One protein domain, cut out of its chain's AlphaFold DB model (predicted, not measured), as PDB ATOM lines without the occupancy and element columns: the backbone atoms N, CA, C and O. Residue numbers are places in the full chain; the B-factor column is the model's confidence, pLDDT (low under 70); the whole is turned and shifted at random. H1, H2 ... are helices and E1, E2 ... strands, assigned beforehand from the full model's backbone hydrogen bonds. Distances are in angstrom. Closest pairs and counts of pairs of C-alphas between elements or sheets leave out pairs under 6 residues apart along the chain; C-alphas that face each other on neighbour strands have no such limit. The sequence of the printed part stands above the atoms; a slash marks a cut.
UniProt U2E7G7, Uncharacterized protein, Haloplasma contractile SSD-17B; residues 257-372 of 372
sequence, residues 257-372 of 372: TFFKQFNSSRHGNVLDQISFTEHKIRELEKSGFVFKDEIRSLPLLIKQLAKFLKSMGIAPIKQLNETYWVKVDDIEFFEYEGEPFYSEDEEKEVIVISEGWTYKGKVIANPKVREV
ATOM      1  N   THR A 257     234.929 188.214 175.805       86.75
ATOM      2  CA  THR A 257     234.348 187.518 174.651       86.75
ATOM      3  C   THR A 257     232.832 187.675 174.597       86.75
ATOM      4  O   THR A 257     232.290 187.970 173.532       86.75
ATOM      5  N   PHE A 258     232.146 187.564 175.740       88.69
ATOM      6  CA  PHE A 258     230.710 187.812 175.832       88.69
ATOM      7  C   PHE A 258     230.353 189.224 175.363       88.69
ATOM      8  O   PHE A 258     229.507 189.360 174.486       88.69
ATOM      9  N   PHE A 259     231.008 190.274 175.872       89.25
ATOM     10  CA  PHE A 259     230.663 191.647 175.483       89.25
ATOM     11  C   PHE A 259     231.056 191.997 174.041       89.25
ATOM     12  O   PHE A 259     230.331 192.747 173.391       89.25
ATOM     13  N   LYS A 260     232.128 191.396 173.505       88.06
ATOM     14  CA  LYS A 260     232.459 191.464 172.071       88.06
ATOM     15  C   LYS A 260     231.336 190.893 171.206       88.06
ATOM     16  O   LYS A 260     230.932 191.508 170.226       88.06
ATOM     17  N   GLN A 261     230.803 189.727 171.575       87.88
ATOM     18  CA  GLN A 261     229.673 189.126 170.864       87.88
ATOM     19  C   GLN A 261     228.389 189.935 171.069       87.88
ATOM     20  O   GLN A 261     227.687 190.214 170.098       87.88
ATOM     21  N   PHE A 262     228.117 190.366 172.299       88.31
ATOM     22  CA  PHE A 262     226.947 191.160 172.666       88.31
ATOM     23  C   PHE A 262     226.861 192.468 171.870       88.31
ATOM     24  O   PHE A 262     225.775 192.851 171.448       88.31
ATOM     25  N   ASN A 263     228.001 193.115 171.597       89.75
ATOM     26  CA  ASN A 263     228.059 194.321 170.770       89.75
ATOM     27  C   ASN A 263     228.464 194.081 169.309       89.75
ATOM     28  O   ASN A 263     228.838 195.019 168.618       89.75
ATOM     29  N   SER A 264     228.420 192.841 168.825       85.06
ATOM     30  CA  SER A 264     228.689 192.569 167.410       85.06
ATOM     31  C   SER A 264     227.499 192.954 166.530       85.06
ATOM     32  O   SER A 264     226.340 192.870 166.951       85.06
ATOM     33  N   SER A 265     227.779 193.251 165.260       82.75
ATOM     34  CA  SER A 265     226.756 193.541 164.247       82.75
ATOM     35  C   SER A 265     225.730 192.411 164.108       82.75
ATOM     36  O   SER A 265     224.539 192.673 163.959       82.75
ATOM     37  N   ARG A 266     226.160 191.149 164.261       82.69
ATOM     38  CA  ARG A 266     225.284 189.963 164.262       82.69
ATOM     39  C   ARG A 266     224.219 190.000 165.360       82.69
ATOM     40  O   ARG A 266     223.125 189.484 165.154       82.69
ATOM     41  N   HIS A 267     224.547 190.565 166.518       83.38
ATOM     42  CA  HIS A 267     223.629 190.685 167.651       83.38
ATOM     43  C   HIS A 267     222.989 192.079 167.729       83.38
ATOM     44  O   HIS A 267     222.257 192.358 168.672       83.38
ATOM     45  N   GLY A 268     223.211 192.934 166.725       81.56
ATOM     46  CA  GLY A 268     222.559 194.235 166.596       81.56
ATOM     47  C   GLY A 268     223.214 195.367 167.386       81.56
ATOM     48  O   GLY A 268     222.527 196.339 167.683       81.56
ATOM     49  N   ASN A 269     224.508 195.257 167.724       87.88
ATOM     50  CA  ASN A 269     225.254 196.278 168.476       87.88
ATOM     51  C   ASN A 269     224.517 196.697 169.762       87.88
ATOM     52  O   ASN A 269     224.144 197.855 169.953       87.88
ATOM     53  N   VAL A 270     224.222 195.726 170.632       90.75
ATOM     54  CA  VAL A 270     223.272 195.925 171.739       90.75
ATOM     55  C   VAL A 270     223.718 197.015 172.719       90.75
ATOM     56  O   VAL A 270     222.864 197.723 173.252       90.75
ATOM     57  N   LEU A 271     225.025 197.193 172.957       91.31
ATOM     58  CA  LEU A 271     225.505 198.268 173.834       91.31
ATOM     59  C   LEU A 271     225.199 199.641 173.225       91.31
ATOM     60  O   LEU A 271     224.668 200.499 173.932       91.31
ATOM     61  N   ASP A 272     225.431 199.809 171.918       88.62
ATOM     62  CA  ASP A 272     225.082 201.035 171.188       88.62
ATOM     63  C   ASP A 272     223.580 201.321 171.295       88.62
ATOM     64  O   ASP A 272     223.178 202.441 171.600       88.62
ATOM     65  N   GLN A 273     222.736 200.298 171.122       89.12
ATOM     66  CA  GLN A 273     221.279 200.449 171.209       89.12
ATOM     67  C   GLN A 273     220.809 200.857 172.605       89.12
ATOM     68  O   GLN A 273     219.921 201.704 172.740       89.12
ATOM     69  N   ILE A 274     221.402 200.281 173.653       91.44
ATOM     70  CA  ILE A 274     221.090 200.653 175.035       91.44
ATOM     71  C   ILE A 274     221.501 202.104 175.282       91.44
ATOM     72  O   ILE A 274     220.697 202.865 175.820       91.44
ATOM     73  N   SER A 275     222.708 202.495 174.868       88.81
ATOM     74  CA  SER A 275     223.223 203.859 175.038       88.81
ATOM     75  C   SER A 275     222.362 204.884 174.301       88.81
ATOM     76  O   SER A 275     221.847 205.828 174.907       88.81
ATOM     77  N   PHE A 276     222.094 204.631 173.017       88.88
ATOM     78  CA  PHE A 276     221.253 205.467 172.167       88.88
ATOM     79  C   PHE A 276     219.847 205.635 172.746       88.88
ATOM     80  O   PHE A 276     219.350 206.756 172.882       88.88
ATOM     81  N   THR A 277     219.204 204.529 173.127       91.31
ATOM     82  CA  THR A 277     217.831 204.577 173.637       91.31
ATOM     83  C   THR A 277     217.771 205.280 174.990       91.31
ATOM     84  O   THR A 277     216.857 206.065 175.238       91.31
ATOM     85  N   GLU A 278     218.759 205.062 175.860       92.00
ATOM     86  CA  GLU A 278     218.851 205.739 177.152       92.00
ATOM     87  C   GLU A 278     219.030 207.253 176.992       92.00
ATOM     88  O   GLU A 278     218.355 208.023 177.682       92.00
ATOM     89  N   HIS A 279     219.857 207.681 176.032       88.69
ATOM     90  CA  HIS A 279     220.005 209.089 175.678       88.69
ATOM     91  C   HIS A 279     218.676 209.687 175.200       88.69
ATOM     92  O   HIS A 279     218.234 210.710 175.728       88.69
ATOM     93  N   LYS A 280     217.981 209.016 174.271       89.56
ATOM     94  CA  LYS A 280     216.680 209.473 173.753       89.56
ATOM     95  C   LYS A 280     215.605 209.558 174.829       89.56
ATOM     96  O   LYS A 280     214.844 210.521 174.859       89.56
ATOM     97  N   ILE A 281     215.568 208.603 175.757       92.62
ATOM     98  CA  ILE A 281     214.672 208.661 176.915       92.62
ATOM     99  C   ILE A 281     214.957 209.912 177.756       92.62
ATOM    100  O   ILE A 281     214.018 210.614 178.128       92.62
ATOM    101  N   ARG A 282     216.231 210.217 178.044       90.00
ATOM    102  CA  ARG A 282     216.589 211.424 178.807       90.00
ATOM    103  C   ARG A 282     216.200 212.709 178.079       90.00
ATOM    104  O   ARG A 282     215.776 213.653 178.734       90.00
ATOM    105  N   GLU A 283     216.361 212.765 176.758       90.81
ATOM    106  CA  GLU A 283     215.933 213.916 175.951       90.81
ATOM    107  C   GLU A 283     214.417 214.134 176.044       90.81
ATOM    108  O   GLU A 283     213.978 215.247 176.327       90.81
ATOM    109  N   LEU A 284     213.627 213.067 175.891       92.00
ATOM    110  CA  LEU A 284     212.166 213.122 175.985       92.00
ATOM    111  C   LEU A 284     211.688 213.590 177.367       92.00
ATOM    112  O   LEU A 284     210.814 214.451 177.479       92.00
ATOM    113  N   GLU A 285     212.282 213.073 178.441       89.62
ATOM    114  CA  GLU A 285     211.939 213.507 179.799       89.62
ATOM    115  C   GLU A 285     212.296 214.977 180.042       89.62
ATOM    116  O   GLU A 285     211.519 215.701 180.662       89.62
ATOM    117  N   LYS A 286     213.439 215.445 179.518       92.31
ATOM    118  CA  LYS A 286     213.831 216.863 179.585       92.31
ATOM    119  C   LYS A 286     212.856 217.769 178.835       92.31
ATOM    120  O   LYS A 286     212.634 218.891 179.278       92.31
ATOM    121  N   SER A 287     212.246 217.292 177.747       92.94
ATOM    122  CA  SER A 287     211.188 218.025 177.041       92.94
ATOM    123  C   SER A 287     209.820 217.961 177.735       92.94
ATOM    124  O   SER A 287     208.838 218.449 177.185       92.94
ATOM    125  N   GLY A 288     209.725 217.350 178.924       90.81
ATOM    126  CA  GLY A 288     208.475 217.205 179.673       90.81
ATOM    127  C   GLY A 288     207.550 216.109 179.139       90.81
ATOM    128  O   GLY A 288     206.373 216.077 179.495       90.81
ATOM    129  N   PHE A 289     208.051 215.211 178.283       91.94
ATOM    130  CA  PHE A 289     207.262 214.098 177.766       91.94
ATOM    131  C   PHE A 289     206.953 213.104 178.889       91.94
ATOM    132  O   PHE A 289     207.849 212.639 179.596       91.94
ATOM    133  N   VAL A 290     205.678 212.740 179.023       89.12
ATOM    134  CA  VAL A 290     205.219 211.758 180.007       89.12
ATOM    135  C   VAL A 290     204.886 210.459 179.286       89.12
ATOM    136  O   VAL A 290     203.976 210.400 178.460       89.12
ATOM    137  N   PHE A 291     205.629 209.402 179.608       89.31
ATOM    138  CA  PHE A 291     205.328 208.057 179.127       89.31
ATOM    139  C   PHE A 291     204.005 207.573 179.720       89.31
ATOM    140  O   PHE A 291     203.775 207.721 180.921       89.31
ATOM    141  N   LYS A 292     203.157 206.960 178.886       90.62
ATOM    142  CA  LYS A 292     201.917 206.326 179.350       90.62
ATOM    143  C   LYS A 292     202.234 205.199 180.335       90.62
ATOM    144  O   LYS A 292     203.239 204.503 180.164       90.62
ATOM    145  N   ASP A 293     201.382 205.010 181.336       85.31
ATOM    146  CA  ASP A 293     201.644 204.072 182.431       85.31
ATOM    147  C   ASP A 293     201.834 202.626 181.942       85.31
ATOM    148  O   ASP A 293     202.669 201.907 182.487       85.31
ATOM    149  N   GLU A 294     201.174 202.227 180.851       90.88
ATOM    150  CA  GLU A 294     201.286 200.885 180.265       90.88
ATOM    151  C   GLU A 294     202.691 200.572 179.725       90.88
ATOM    152  O   GLU A 294     203.085 199.408 179.664       90.88
ATOM    153  N   ILE A 295     203.463 201.596 179.340       90.00
ATOM    154  CA  ILE A 295     204.814 201.451 178.762       90.00
ATOM    155  C   ILE A 295     205.910 202.078 179.627       90.00
ATOM    156  O   ILE A 295     207.089 202.028 179.275       90.00
ATOM    157  N   ARG A 296     205.547 202.656 180.775       87.06
ATOM    158  CA  ARG A 296     206.462 203.376 181.672       87.06
ATOM    159  C   ARG A 296     207.578 202.496 182.243       87.06
ATOM    160  O   ARG A 296     208.631 203.003 182.628       87.06
ATOM    161  N   SER A 297     207.377 201.181 182.269       90.19
ATOM    162  CA  SER A 297     208.386 200.204 182.689       90.19
ATOM    163  C   SER A 297     209.569 200.097 181.717       90.19
ATOM    164  O   SER A 297     210.684 199.825 182.163       90.19
ATOM    165  N   LEU A 298     209.372 200.353 180.417       91.94
ATOM    166  CA  LEU A 298     210.423 200.205 179.404       91.94
ATOM    167  C   LEU A 298     211.555 201.235 179.575       91.94
ATOM    168  O   LEU A 298     212.712 200.815 179.673       91.94
ATOM    169  N   PRO A 299     211.280 202.553 179.709       91.31
ATOM    170  CA  PRO A 299     212.325 203.530 180.005       91.31
ATOM    171  C   PRO A 299     213.105 203.223 181.283       91.31
ATOM    172  O   PRO A 299     214.322 203.406 181.339       91.31
ATOM    173  N   LEU A 300     212.410 202.729 182.315       90.12
ATOM    174  CA  LEU A 300     213.031 202.360 183.583       90.12
ATOM    175  C   LEU A 300     214.004 201.187 183.408       90.12
ATOM    176  O   LEU A 300     215.132 201.261 183.895       90.12
ATOM    177  N   LEU A 301     213.589 200.141 182.691       93.62
ATOM    178  CA  LEU A 301     214.414 198.964 182.423       93.62
ATOM    179  C   LEU A 301     215.682 199.336 181.648       93.62
ATOM    180  O   LEU A 301     216.775 198.922 182.028       93.62
ATOM    181  N   ILE A 302     215.560 200.169 180.612       94.81
ATOM    182  CA  ILE A 302     216.705 200.604 179.797       94.81
ATOM    183  C   ILE A 302     217.701 201.409 180.640       94.81
ATOM    184  O   ILE A 302     218.904 201.148 180.596       94.81
ATOM    185  N   LYS A 303     217.218 202.321 181.492       91.94
ATOM    186  CA  LYS A 303     218.072 203.066 182.433       91.94
ATOM    187  C   LYS A 303     218.763 202.160 183.448       91.94
ATOM    188  O   LYS A 303     219.939 202.362 183.751       91.94
ATOM    189  N   GLN A 304     218.046 201.178 183.993       93.81
ATOM    190  CA  GLN A 304     218.614 200.207 184.930       93.81
ATOM    191  C   GLN A 304     219.698 199.364 184.259       93.81
ATOM    192  O   GLN A 304     220.762 199.178 184.846       93.81
ATOM    193  N   LEU A 305     219.474 198.930 183.017       92.69
ATOM    194  CA  LEU A 305     220.448 198.179 182.236       92.69
ATOM    195  C   LEU A 305     221.694 199.021 181.925       92.69
ATOM    196  O   LEU A 305     222.809 198.575 182.181       92.69
ATOM    197  N   ALA A 306     221.527 200.272 181.486       91.50
ATOM    198  CA  ALA A 306     222.643 201.193 181.268       91.50
ATOM    199  C   ALA A 306     223.442 201.452 182.559       91.50
ATOM    200  O   ALA A 306     224.674 201.467 182.551       91.50
ATOM    201  N   LYS A 307     222.755 201.613 183.700       93.12
ATOM    202  CA  LYS A 307     223.399 201.772 185.013       93.12
ATOM    203  C   LYS A 307     224.147 200.506 185.435       93.12
ATOM    204  O   LYS A 307     225.248 200.608 185.974       93.12
ATOM    205  N   PHE A 308     223.578 199.332 185.173       93.31
ATOM    206  CA  PHE A 308     224.217 198.048 185.433       93.31
ATOM    207  C   PHE A 308     225.499 197.884 184.608       93.31
ATOM    208  O   PHE A 308     226.552 197.621 185.186       93.31
ATOM    209  N   LEU A 309     225.452 198.140 183.296       92.06
ATOM    210  CA  LEU A 309     226.629 198.086 182.421       92.06
ATOM    211  C   LEU A 309     227.746 199.013 182.930       92.06
ATOM    212  O   LEU A 309     228.880 198.566 183.119       92.06
ATOM    213  N   LYS A 310     227.409 200.261 183.286       90.12
ATOM    214  CA  LYS A 310     228.355 201.199 183.916       90.12
ATOM    215  C   LYS A 310     228.944 200.643 185.214       90.12
ATOM    216  O   LYS A 310     230.152 200.710 185.415       90.12
ATOM    217  N   SER A 311     228.118 200.043 186.074       91.06
ATOM    218  CA  SER A 311     228.580 199.445 187.336       91.06
ATOM    219  C   SER A 311     229.517 198.243 187.144       91.06
ATOM    220  O   SER A 311     230.373 197.996 187.990       91.06
ATOM    221  N   MET A 312     229.415 197.531 186.016       88.75
ATOM    222  CA  MET A 312     230.347 196.458 185.650       88.75
ATOM    223  C   MET A 312     231.694 196.976 185.120       88.75
ATOM    224  O   MET A 312     232.620 196.182 184.931       88.75
ATOM    225  N   GLY A 313     231.822 198.288 184.906       89.00
ATOM    226  CA  GLY A 313     232.989 198.922 184.301       89.00
ATOM    227  C   GLY A 313     232.931 198.972 182.776       89.00
ATOM    228  O   GLY A 313     233.989 199.027 182.153       89.00
ATOM    229  N   ILE A 314     231.733 198.912 182.182       92.31
ATOM    230  CA  ILE A 314     231.537 199.127 180.745       92.31
ATOM    231  C   ILE A 314     231.327 200.612 180.493       92.31
ATOM    232  O   ILE A 314     230.415 201.215 181.063       92.31
ATOM    233  N   ALA A 315     232.170 201.192 179.647       91.00
ATOM    234  CA  ALA A 315     232.134 202.615 179.338       91.00
ATOM    235  C   ALA A 315     232.349 202.863 177.837       91.00
ATOM    236  O   ALA A 315     233.167 202.156 177.235       91.00
ATOM    237  N   PRO A 316     231.646 203.849 177.252       90.94
ATOM    238  CA  PRO A 316     231.878 204.259 175.875       90.94
ATOM    239  C   PRO A 316     233.257 204.917 175.728       90.94
ATOM    240  O   PRO A 316     233.760 205.519 176.681       90.94
ATOM    241  N   ILE A 317     233.870 204.789 174.550       89.94
ATOM    242  CA  ILE A 317     235.156 205.434 174.225       89.94
ATOM    243  C   ILE A 317     234.918 206.858 173.704       89.94
ATOM    244  O   ILE A 317     235.604 207.788 174.125       89.94
ATOM    245  N   LYS A 318     233.933 207.025 172.816       88.44
ATOM    246  CA  LYS A 318     233.476 208.300 172.246       88.44
ATOM    247  C   LYS A 318     231.972 208.468 172.446       88.44
ATOM    248  O   LYS A 318     231.276 207.484 172.679       88.44
ATOM    249  N   GLN A 319     231.463 209.696 172.373       85.31
ATOM    250  CA  GLN A 319     230.021 209.933 172.486       85.31
ATOM    251  C   GLN A 319     229.346 209.871 171.118       85.31
ATOM    252  O   GLN A 319     229.877 210.365 170.127       85.31
ATOM    253  N   LEU A 320     228.156 209.275 171.055       83.62
ATOM    254  CA  LEU A 320     227.402 209.178 169.809       83.62
ATOM    255  C   LEU A 320     227.034 210.567 169.256       83.62
ATOM    256  O   LEU A 320     226.580 211.433 170.003       83.62
ATOM    257  N   ASN A 321     227.151 210.745 167.935       83.25
ATOM    258  CA  ASN A 321     226.932 212.005 167.207       83.25
ATOM    259  C   ASN A 321     227.893 213.151 167.574       83.25
ATOM    260  O   ASN A 321     227.676 214.288 167.156       83.25
ATOM    261  N   GLU A 322     228.951 212.881 168.336       87.56
ATOM    262  CA  GLU A 322     230.043 213.832 168.520       87.56
ATOM    263  C   GLU A 322     230.732 214.069 167.169       87.56
ATOM    264  O   GLU A 322     231.006 213.112 166.441       87.56
ATOM    265  N   THR A 323     230.969 215.335 166.821       91.44
ATOM    266  CA  THR A 323     231.681 215.734 165.596       91.44
ATOM    267  C   THR A 323     233.005 216.376 165.981       91.44
ATOM    268  O   THR A 323     233.033 217.230 166.870       91.44
ATOM    269  N   TYR A 324     234.099 215.936 165.366       91.81
ATOM    270  CA  TYR A 324     235.441 216.437 165.651       91.81
ATOM    271  C   TYR A 324     236.391 216.191 164.476       91.81
ATOM    272  O   TYR A 324     236.109 215.386 163.591       91.81
ATOM    273  N   TRP A 325     237.520 216.898 164.480       91.88
ATOM    274  CA  TRP A 325     238.584 216.744 163.489       91.88
ATOM    275  C   TRP A 325     239.541 215.626 163.901       91.88
ATOM    276  O   TRP A 325     239.900 215.528 165.077       91.88
ATOM    277  N   VAL A 326     239.939 214.794 162.940       89.50
ATOM    278  CA  VAL A 326     240.873 213.674 163.132       89.50
ATOM    279  C   VAL A 326     242.012 213.716 162.122       89.50
ATOM    280  O   VAL A 326     241.805 214.092 160.966       89.50
ATOM    281  N   LYS A 327     243.195 213.280 162.561       89.25
ATOM    282  CA  LYS A 327     244.356 212.973 161.715       89.25
ATOM    283  C   LYS A 327     244.494 211.471 161.482       89.25
ATOM    284  O   LYS A 327     243.781 210.665 162.081       89.25
ATOM    285  N   VAL A 328     245.464 211.093 160.646       84.19
ATOM    286  CA  VAL A 328     245.768 209.685 160.355       84.19
ATOM    287  C   VAL A 328     246.094 208.879 161.627       84.19
ATOM    288  O   VAL A 328     245.631 207.751 161.766       84.19
ATOM    289  N   ASP A 329     246.795 209.481 162.591       82.62
ATOM    290  CA  ASP A 329     247.153 208.832 163.862       82.62
ATOM    291  C   ASP A 329     245.930 208.584 164.758       82.62
ATOM    292  O   ASP A 329     245.873 207.605 165.504       82.62
ATOM    293  N   ASP A 330     244.917 209.453 164.678       79.88
ATOM    294  CA  ASP A 330     243.708 209.322 165.487       79.88
ATOM    295  C   ASP A 330     242.841 208.151 164.998       79.88
ATOM    296  O   ASP A 330     242.225 207.460 165.812       79.88
ATOM    297  N   ILE A 331     242.797 207.898 163.682       82.44
ATOM    298  CA  ILE A 331     241.953 206.848 163.086       82.44
ATOM    299  C   ILE A 331     242.530 205.434 163.191       82.44
ATOM    300  O   ILE A 331     241.783 204.483 162.968       82.44
ATOM    301  N   GLU A 332     243.804 205.260 163.566       77.62
ATOM    302  CA  GLU A 332     244.437 203.933 163.704       77.62
ATOM    303  C   GLU A 332     243.645 203.012 164.655       77.62
ATOM    304  O   GLU A 332     243.597 201.791 164.489       77.62
ATOM    305  N   PHE A 333     242.951 203.611 165.626       76.69
ATOM    306  CA  PHE A 333     242.159 202.912 166.636       76.69
ATOM    307  C   PHE A 333     240.640 202.969 166.389       76.69
ATOM    308  O   PHE A 333     239.866 202.534 167.250       76.69
ATOM    309  N   PHE A 334     240.196 203.477 165.233       84.62
ATOM    310  CA  PHE A 334     238.785 203.622 164.862       84.62
ATOM    311  C   PHE A 334     238.441 202.842 163.585       84.62
ATOM    312  O   PHE A 334     239.266 202.612 162.708       84.62
ATOM    313  N   GLU A 335     237.175 202.452 163.453       83.25
ATOM    314  CA  GLU A 335     236.607 202.037 162.172       83.25
ATOM    315  C   GLU A 335     236.155 203.293 161.411       83.25
ATOM    316  O   GLU A 335     235.121 203.884 161.729       83.25
ATOM    317  N   TYR A 336     236.947 203.726 160.433       88.00
ATOM    318  CA  TYR A 336     236.686 204.932 159.644       88.00
ATOM    319  C   TYR A 336     235.908 204.622 158.350       88.00
ATOM    320  O   TYR A 336     236.288 203.744 157.575       88.00
ATOM    321  N   GLU A 337     234.809 205.347 158.117       87.25
ATOM    322  CA  GLU A 337     234.037 205.363 156.866       87.25
ATOM    323  C   GLU A 337     234.228 206.709 156.144       87.25
ATOM    324  O   GLU A 337     233.611 207.704 156.524       87.25
ATOM    325  N   GLY A 338     235.041 206.747 155.088       89.25
ATOM    326  CA  GLY A 338     235.294 207.958 154.303       89.25
ATOM    327  C   GLY A 338     236.381 207.757 153.248       89.25
ATOM    328  O   GLY A 338     236.766 206.621 152.954       89.25
ATOM    329  N   GLU A 339     236.870 208.857 152.680       85.38
ATOM    330  CA  GLU A 339     237.964 208.836 151.706       85.38
ATOM    331  C   GLU A 339     239.322 208.601 152.399       85.38
ATOM    332  O   GLU A 339     239.523 209.044 153.527       85.38
ATOM    333  N   PRO A 340     240.313 207.959 151.761       85.31
ATOM    334  CA  PRO A 340     241.642 207.802 152.355       85.31
ATOM    335  C   PRO A 340     242.312 209.144 152.707       85.31
ATOM    336  O   PRO A 340     242.036 210.165 152.077       85.31
ATOM    337  N   PHE A 341     243.213 209.123 153.693       86.25
ATOM    338  CA  PHE A 341     244.143 210.223 153.970       86.25
ATOM    339  C   PHE A 341     245.344 210.108 153.020       86.25
ATOM    340  O   PHE A 341     245.908 209.025 152.850       86.25
ATOM    341  N   TYR A 342     245.742 211.216 152.405       78.31
ATOM    342  CA  TYR A 342     246.846 211.318 151.449       78.31
ATOM    343  C   TYR A 342     248.103 211.965 152.050       78.31
ATOM    344  O   TYR A 342     249.168 211.908 151.431       78.31
ATOM    345  N   SER A 343     248.009 212.562 153.244       79.94
ATOM    346  CA  SER A 343     249.157 213.105 153.984       79.94
ATOM    347  C   SER A 343     248.956 213.044 155.502       79.94
ATOM    348  O   SER A 343     247.824 213.041 155.973       79.94
ATOM    349  N   GLU A 344     250.052 213.020 156.268       80.50
ATOM    350  CA  GLU A 344     250.021 212.994 157.745       80.50
ATOM    351  C   GLU A 344     249.431 214.280 158.358       80.50
ATOM    352  O   GLU A 344     248.871 214.250 159.452       80.50
ATOM    353  N   ASP A 345     249.514 215.402 157.638       86.44
ATOM    354  CA  ASP A 345     248.971 216.698 158.061       86.44
ATOM    355  C   ASP A 345     247.497 216.901 157.667       86.44
ATOM    356  O   ASP A 345     246.905 217.927 158.004       86.44
ATOM    357  N   GLU A 346     246.899 215.954 156.938       87.88
ATOM    358  CA  GLU A 346     245.503 216.040 156.519       87.88
ATOM    359  C   GLU A 346     244.567 215.820 157.710       87.88
ATOM    360  O   GLU A 346     244.632 214.804 158.404       87.88
ATOM    361  N   GLU A 347     243.675 216.783 157.927       91.38
ATOM    362  CA  GLU A 347     242.624 216.714 158.935       91.38
ATOM    363  C   GLU A 347     241.273 216.546 158.244       91.38
ATOM    364  O   GLU A 347     240.961 217.260 157.287       91.38
ATOM    365  N   LYS A 348     240.457 215.619 158.749       91.50
ATOM    366  CA  LYS A 348     239.091 215.394 158.265       91.50
ATOM    367  C   LYS A 348     238.092 215.532 159.396       91.50
ATOM    368  O   LYS A 348     238.349 215.095 160.517       91.50
ATOM    369  N   GLU A 349     236.946 216.132 159.099       95.19
ATOM    370  CA  GLU A 349     235.833 216.209 160.037       95.19
ATOM    371  C   GLU A 349     235.059 214.889 160.020       95.19
ATOM    372  O   GLU A 349     234.678 214.388 158.960       95.19
ATOM    373  N   VAL A 350     234.842 214.302 161.198       92.88
ATOM    374  CA  VAL A 350     234.129 213.031 161.343       92.88
ATOM    375  C   VAL A 350     233.038 213.107 162.401       92.88
ATOM    376  O   VAL A 350     233.165 213.813 163.399       92.88
ATOM    377  N   ILE A 351     231.989 212.308 162.214       93.00
ATOM    378  CA  ILE A 351     230.909 212.080 163.174       93.00
ATOM    379  C   ILE A 351     230.965 210.656 163.739       93.00
ATOM    380  O   ILE A 351     231.157 209.679 163.010       93.00
ATOM    381  N   VAL A 352     230.765 210.512 165.050       89.50
ATOM    382  CA  VAL A 352     230.703 209.203 165.721       89.50
ATOM    383  C   VAL A 352     229.379 208.506 165.414       89.50
ATOM    384  O   VAL A 352     228.318 208.937 165.872       89.50
ATOM    385  N   ILE A 353     229.452 207.385 164.697       87.12
ATOM    386  CA  ILE A 353     228.304 206.524 164.373       87.12
ATOM    387  C   ILE A 353     228.183 205.305 165.301       87.12
ATOM    388  O   ILE A 353     227.093 204.756 165.441       87.12
ATOM    389  N   SER A 354     229.271 204.905 165.964       87.69
ATOM    390  CA  SER A 354     229.269 203.952 167.084       87.69
ATOM    391  C   SER A 354     230.283 204.397 168.130       87.69
ATOM    392  O   SER A 354     231.414 204.752 167.798       87.69
ATOM    393  N   GLU A 355     229.877 204.367 169.397       88.50
ATOM    394  CA  GLU A 355     230.634 204.918 170.528       88.50
ATOM    395  C   GLU A 355     231.960 204.191 170.777       88.50
ATOM    396  O   GLU A 355     232.896 204.765 171.341       88.50
ATOM    397  N   GLY A 356     232.045 202.918 170.376       90.19
ATOM    398  CA  GLY A 356     233.090 202.016 170.845       90.19
ATOM    399  C   GLY A 356     233.000 201.796 172.356       90.19
ATOM    400  O   GLY A 356     232.458 202.601 173.111       90.19
ATOM    401  N   TRP A 357     233.531 200.679 172.837       92.69
ATOM    402  CA  TRP A 357     233.297 200.249 174.212       92.69
ATOM    403  C   TRP A 357     234.559 199.722 174.863       92.69
ATOM    404  O   TRP A 357     235.341 198.989 174.254       92.69
ATOM    405  N   THR A 358     234.705 200.030 176.150       91.56
ATOM    406  CA  THR A 358     235.702 199.416 177.025       91.56
ATOM    407  C   THR A 358     235.049 198.626 178.148       91.56
ATOM    408  O   THR A 358     233.981 198.986 178.630       91.56
ATOM    409  N   TYR A 359     235.715 197.566 178.598       90.00
ATOM    410  CA  TYR A 359     235.434 196.859 179.841       90.00
ATOM    411  C   TYR A 359     236.649 196.982 180.763       90.00
ATOM    412  O   TYR A 359     237.714 196.434 180.469       90.00
ATOM    413  N   LYS A 360     236.507 197.719 181.872       84.12
ATOM    414  CA  LYS A 360     237.580 197.980 182.852       84.12
ATOM    415  C   LYS A 360     238.882 198.476 182.195       84.12
ATOM    416  O   LYS A 360     239.967 197.991 182.508       84.12
ATOM    417  N   GLY A 361     238.753 199.411 181.249       81.88
ATOM    418  CA  GLY A 361     239.878 200.005 180.517       81.88
ATOM    419  C   GLY A 361     240.377 199.198 179.313       81.88
ATOM    420  O   GLY A 361     241.322 199.626 178.662       81.88
ATOM    421  N   LYS A 362     239.765 198.054 178.982       83.06
ATOM    422  CA  LYS A 362     240.111 197.267 177.786       83.06
ATOM    423  C   LYS A 362     239.098 197.444 176.678       83.06
ATOM    424  O   LYS A 362     237.913 197.255 176.928       83.06
ATOM    425  N   VAL A 363     239.561 197.699 175.461       86.12
ATOM    426  CA  VAL A 363     238.695 197.839 174.286       86.12
ATOM    427  C   VAL A 363     238.008 196.508 173.956       86.12
ATOM    428  O   VAL A 363     238.653 195.470 173.788       86.12
ATOM    429  N   ILE A 364     236.678 196.541 173.900       88.69
ATOM    430  CA  ILE A 364     235.809 195.426 173.500       88.69
ATOM    431  C   ILE A 364     235.089 195.706 172.174       88.69
ATOM    432  O   ILE A 364     234.693 194.762 171.505       88.69
ATOM    433  N   ALA A 365     234.966 196.969 171.769       88.12
ATOM    434  CA  ALA A 365     234.526 197.370 170.436       88.12
ATOM    435  C   ALA A 365     235.222 198.680 170.064       88.12
ATOM    436  O   ALA A 365     235.269 199.590 170.893       88.12
ATOM    437  N   ASN A 366     235.762 198.768 168.850       88.44
ATOM    438  CA  ASN A 366     236.350 200.012 168.369       88.44
ATOM    439  C   ASN A 366     235.230 201.015 168.050       88.44
ATOM    440  O   ASN A 366     234.157 200.603 167.604       88.44
ATOM    441  N   PRO A 367     235.447 202.317 168.288       89.81
ATOM    442  CA  PRO A 367     234.546 203.354 167.807       89.81
ATOM    443  C   PRO A 367     234.476 203.328 166.295       89.81
ATOM    444  O   PRO A 367     235.475 203.054 165.628       89.81
ATOM    445  N   LYS A 368     233.309 203.678 165.773       89.38
ATOM    446  CA  LYS A 368     233.108 203.828 164.344       89.38
ATOM    447  C   LYS A 368     232.773 205.276 164.035       89.38
ATOM    448  O   LYS A 368     231.861 205.844 164.644       89.38
ATOM    449  N   VAL A 369     233.510 205.861 163.102       91.19
ATOM    450  CA  VAL A 369     233.397 207.267 162.712       91.19
ATOM    451  C   VAL A 369     233.184 207.372 161.207       91.19
ATOM    452  O   VAL A 369     233.657 206.524 160.452       91.19
ATOM    453  N   ARG A 370     232.452 208.392 160.769       92.44
ATOM    454  CA  ARG A 370     232.184 208.656 159.353       92.44
ATOM    455  C   ARG A 370     232.582 210.080 159.004       92.44
ATOM    456  O   ARG A 370     232.261 210.978 159.773       92.44
ATOM    457  N   GLU A 371     233.246 210.272 157.873       92.12
ATOM    458  CA  GLU A 371     233.528 211.603 157.320       92.12
ATOM    459  C   GLU A 371     232.224 212.367 157.029       92.12
ATOM    460  O   GLU A 371     231.246 211.768 156.565       92.12
ATOM    461  N   VAL A 372     232.194 213.656 157.384       88.94
ATOM    462  CA  VAL A 372     231.011 214.531 157.271       88.94
ATOM    463  C   VAL A 372     230.930 215.211 155.912       88.94
ATOM    464  O   VAL A 372     231.959 215.753 155.455       88.94
TER     465      VAL A 372
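AT A GLANCE: This is residues 257 to 372 of the 372 residues of an uncharacterized protein of Haloplasma contractile SSD-17B (UniProt U2E7G7). At one end of this elongated model the helices H2 and H3 cross, and at the other end stands a twisted sheet of four strands, E2, E4, E7 and E3. Between them lies a small sheet, E1, E5 and E6, with the short helix H1 over it; its hairpin E5 and E6 continues E4 and E7 past two bends. The 116 printed residues have four named helices and seven named strands, in the order H1 H2 H3 E1 E2 H4 E3 E4 E5 E6 E7, class mixed. The larger sheet is mixed, the smaller antiparallel. The whole is only just loose, close to compact, with a radius of gyration of the C-alphas of 16.5 A and spans of 56 by 34 by 24 A.

HOW THE PARTS SIT: Begin with H1, residues 257 to 262, on the sheet of E1, 314 to 316, E5, 357 to 359, and E6, 362 to 365, at a height over the sheet of 9.3 A. Its closest C-alphas to E6 are those of Lys 260 and Ile 364, 5.4 A apart. Next, H2, residues 270 to 286, touches H3, residues 297 to 311, with residues 274 to 281 alone, at a steep tilt of 58 degrees, opposite ways; the closest C-alphas are those of Glu 278 and Lys 303, 6.0 A. Both only graze the small sheet, H2 with residues 271 to 275 and H3 with 306 to 310. There, look for N 315 and O 358 at 3.0 A between the antiparallel E1 and E5, and N 357 and O 365 at 2.8 A in the hairpin E5 and E6. The larger sheet runs E2, 323 to 326, E4, 348 to 354, E7, 368 to 371, and E3, 335 to 337. E2 and E4 are antiparallel, with N 324 and O 350 at 3.0 A; E4 and E7 are antiparallel, with N 351 and O 370 at 2.8 A; E7 and E3 are parallel, with N 369 and O 335 at 2.9 A. E2, H4, residues 328 to 331, and E3 make a split strand-helix-strand unit, two strands running the same way with E4 and E7 between them, its crossover right-handed. E4 runs on into E5 at 57 degrees, and E6 into E7 at 61 degrees. In H1, H2 and H3 every O i to N i+4 pair is within hydrogen-bond range; H4 is too short for one.

IN THESE COORDINATES: Find C-alpha 257 at (234.348, 187.518, 174.651), where H1 begins. H2 spans 24.3 A, from C-alpha 270 at (223.272, 195.925, 171.739); H3 spans 20.7 A and E4 17.5 A. E7 ends at C-alpha 371, (233.528, 211.603, 157.320).

THE WHOLE: The two farthest C-alphas, of Asp 293 and Ser 343, are 56.1 A apart. Residues 292 to 297, of which 297 belongs to H3, stand free. The printed part has no cut and no long link, and no printed residue is under 70 in pLDDT.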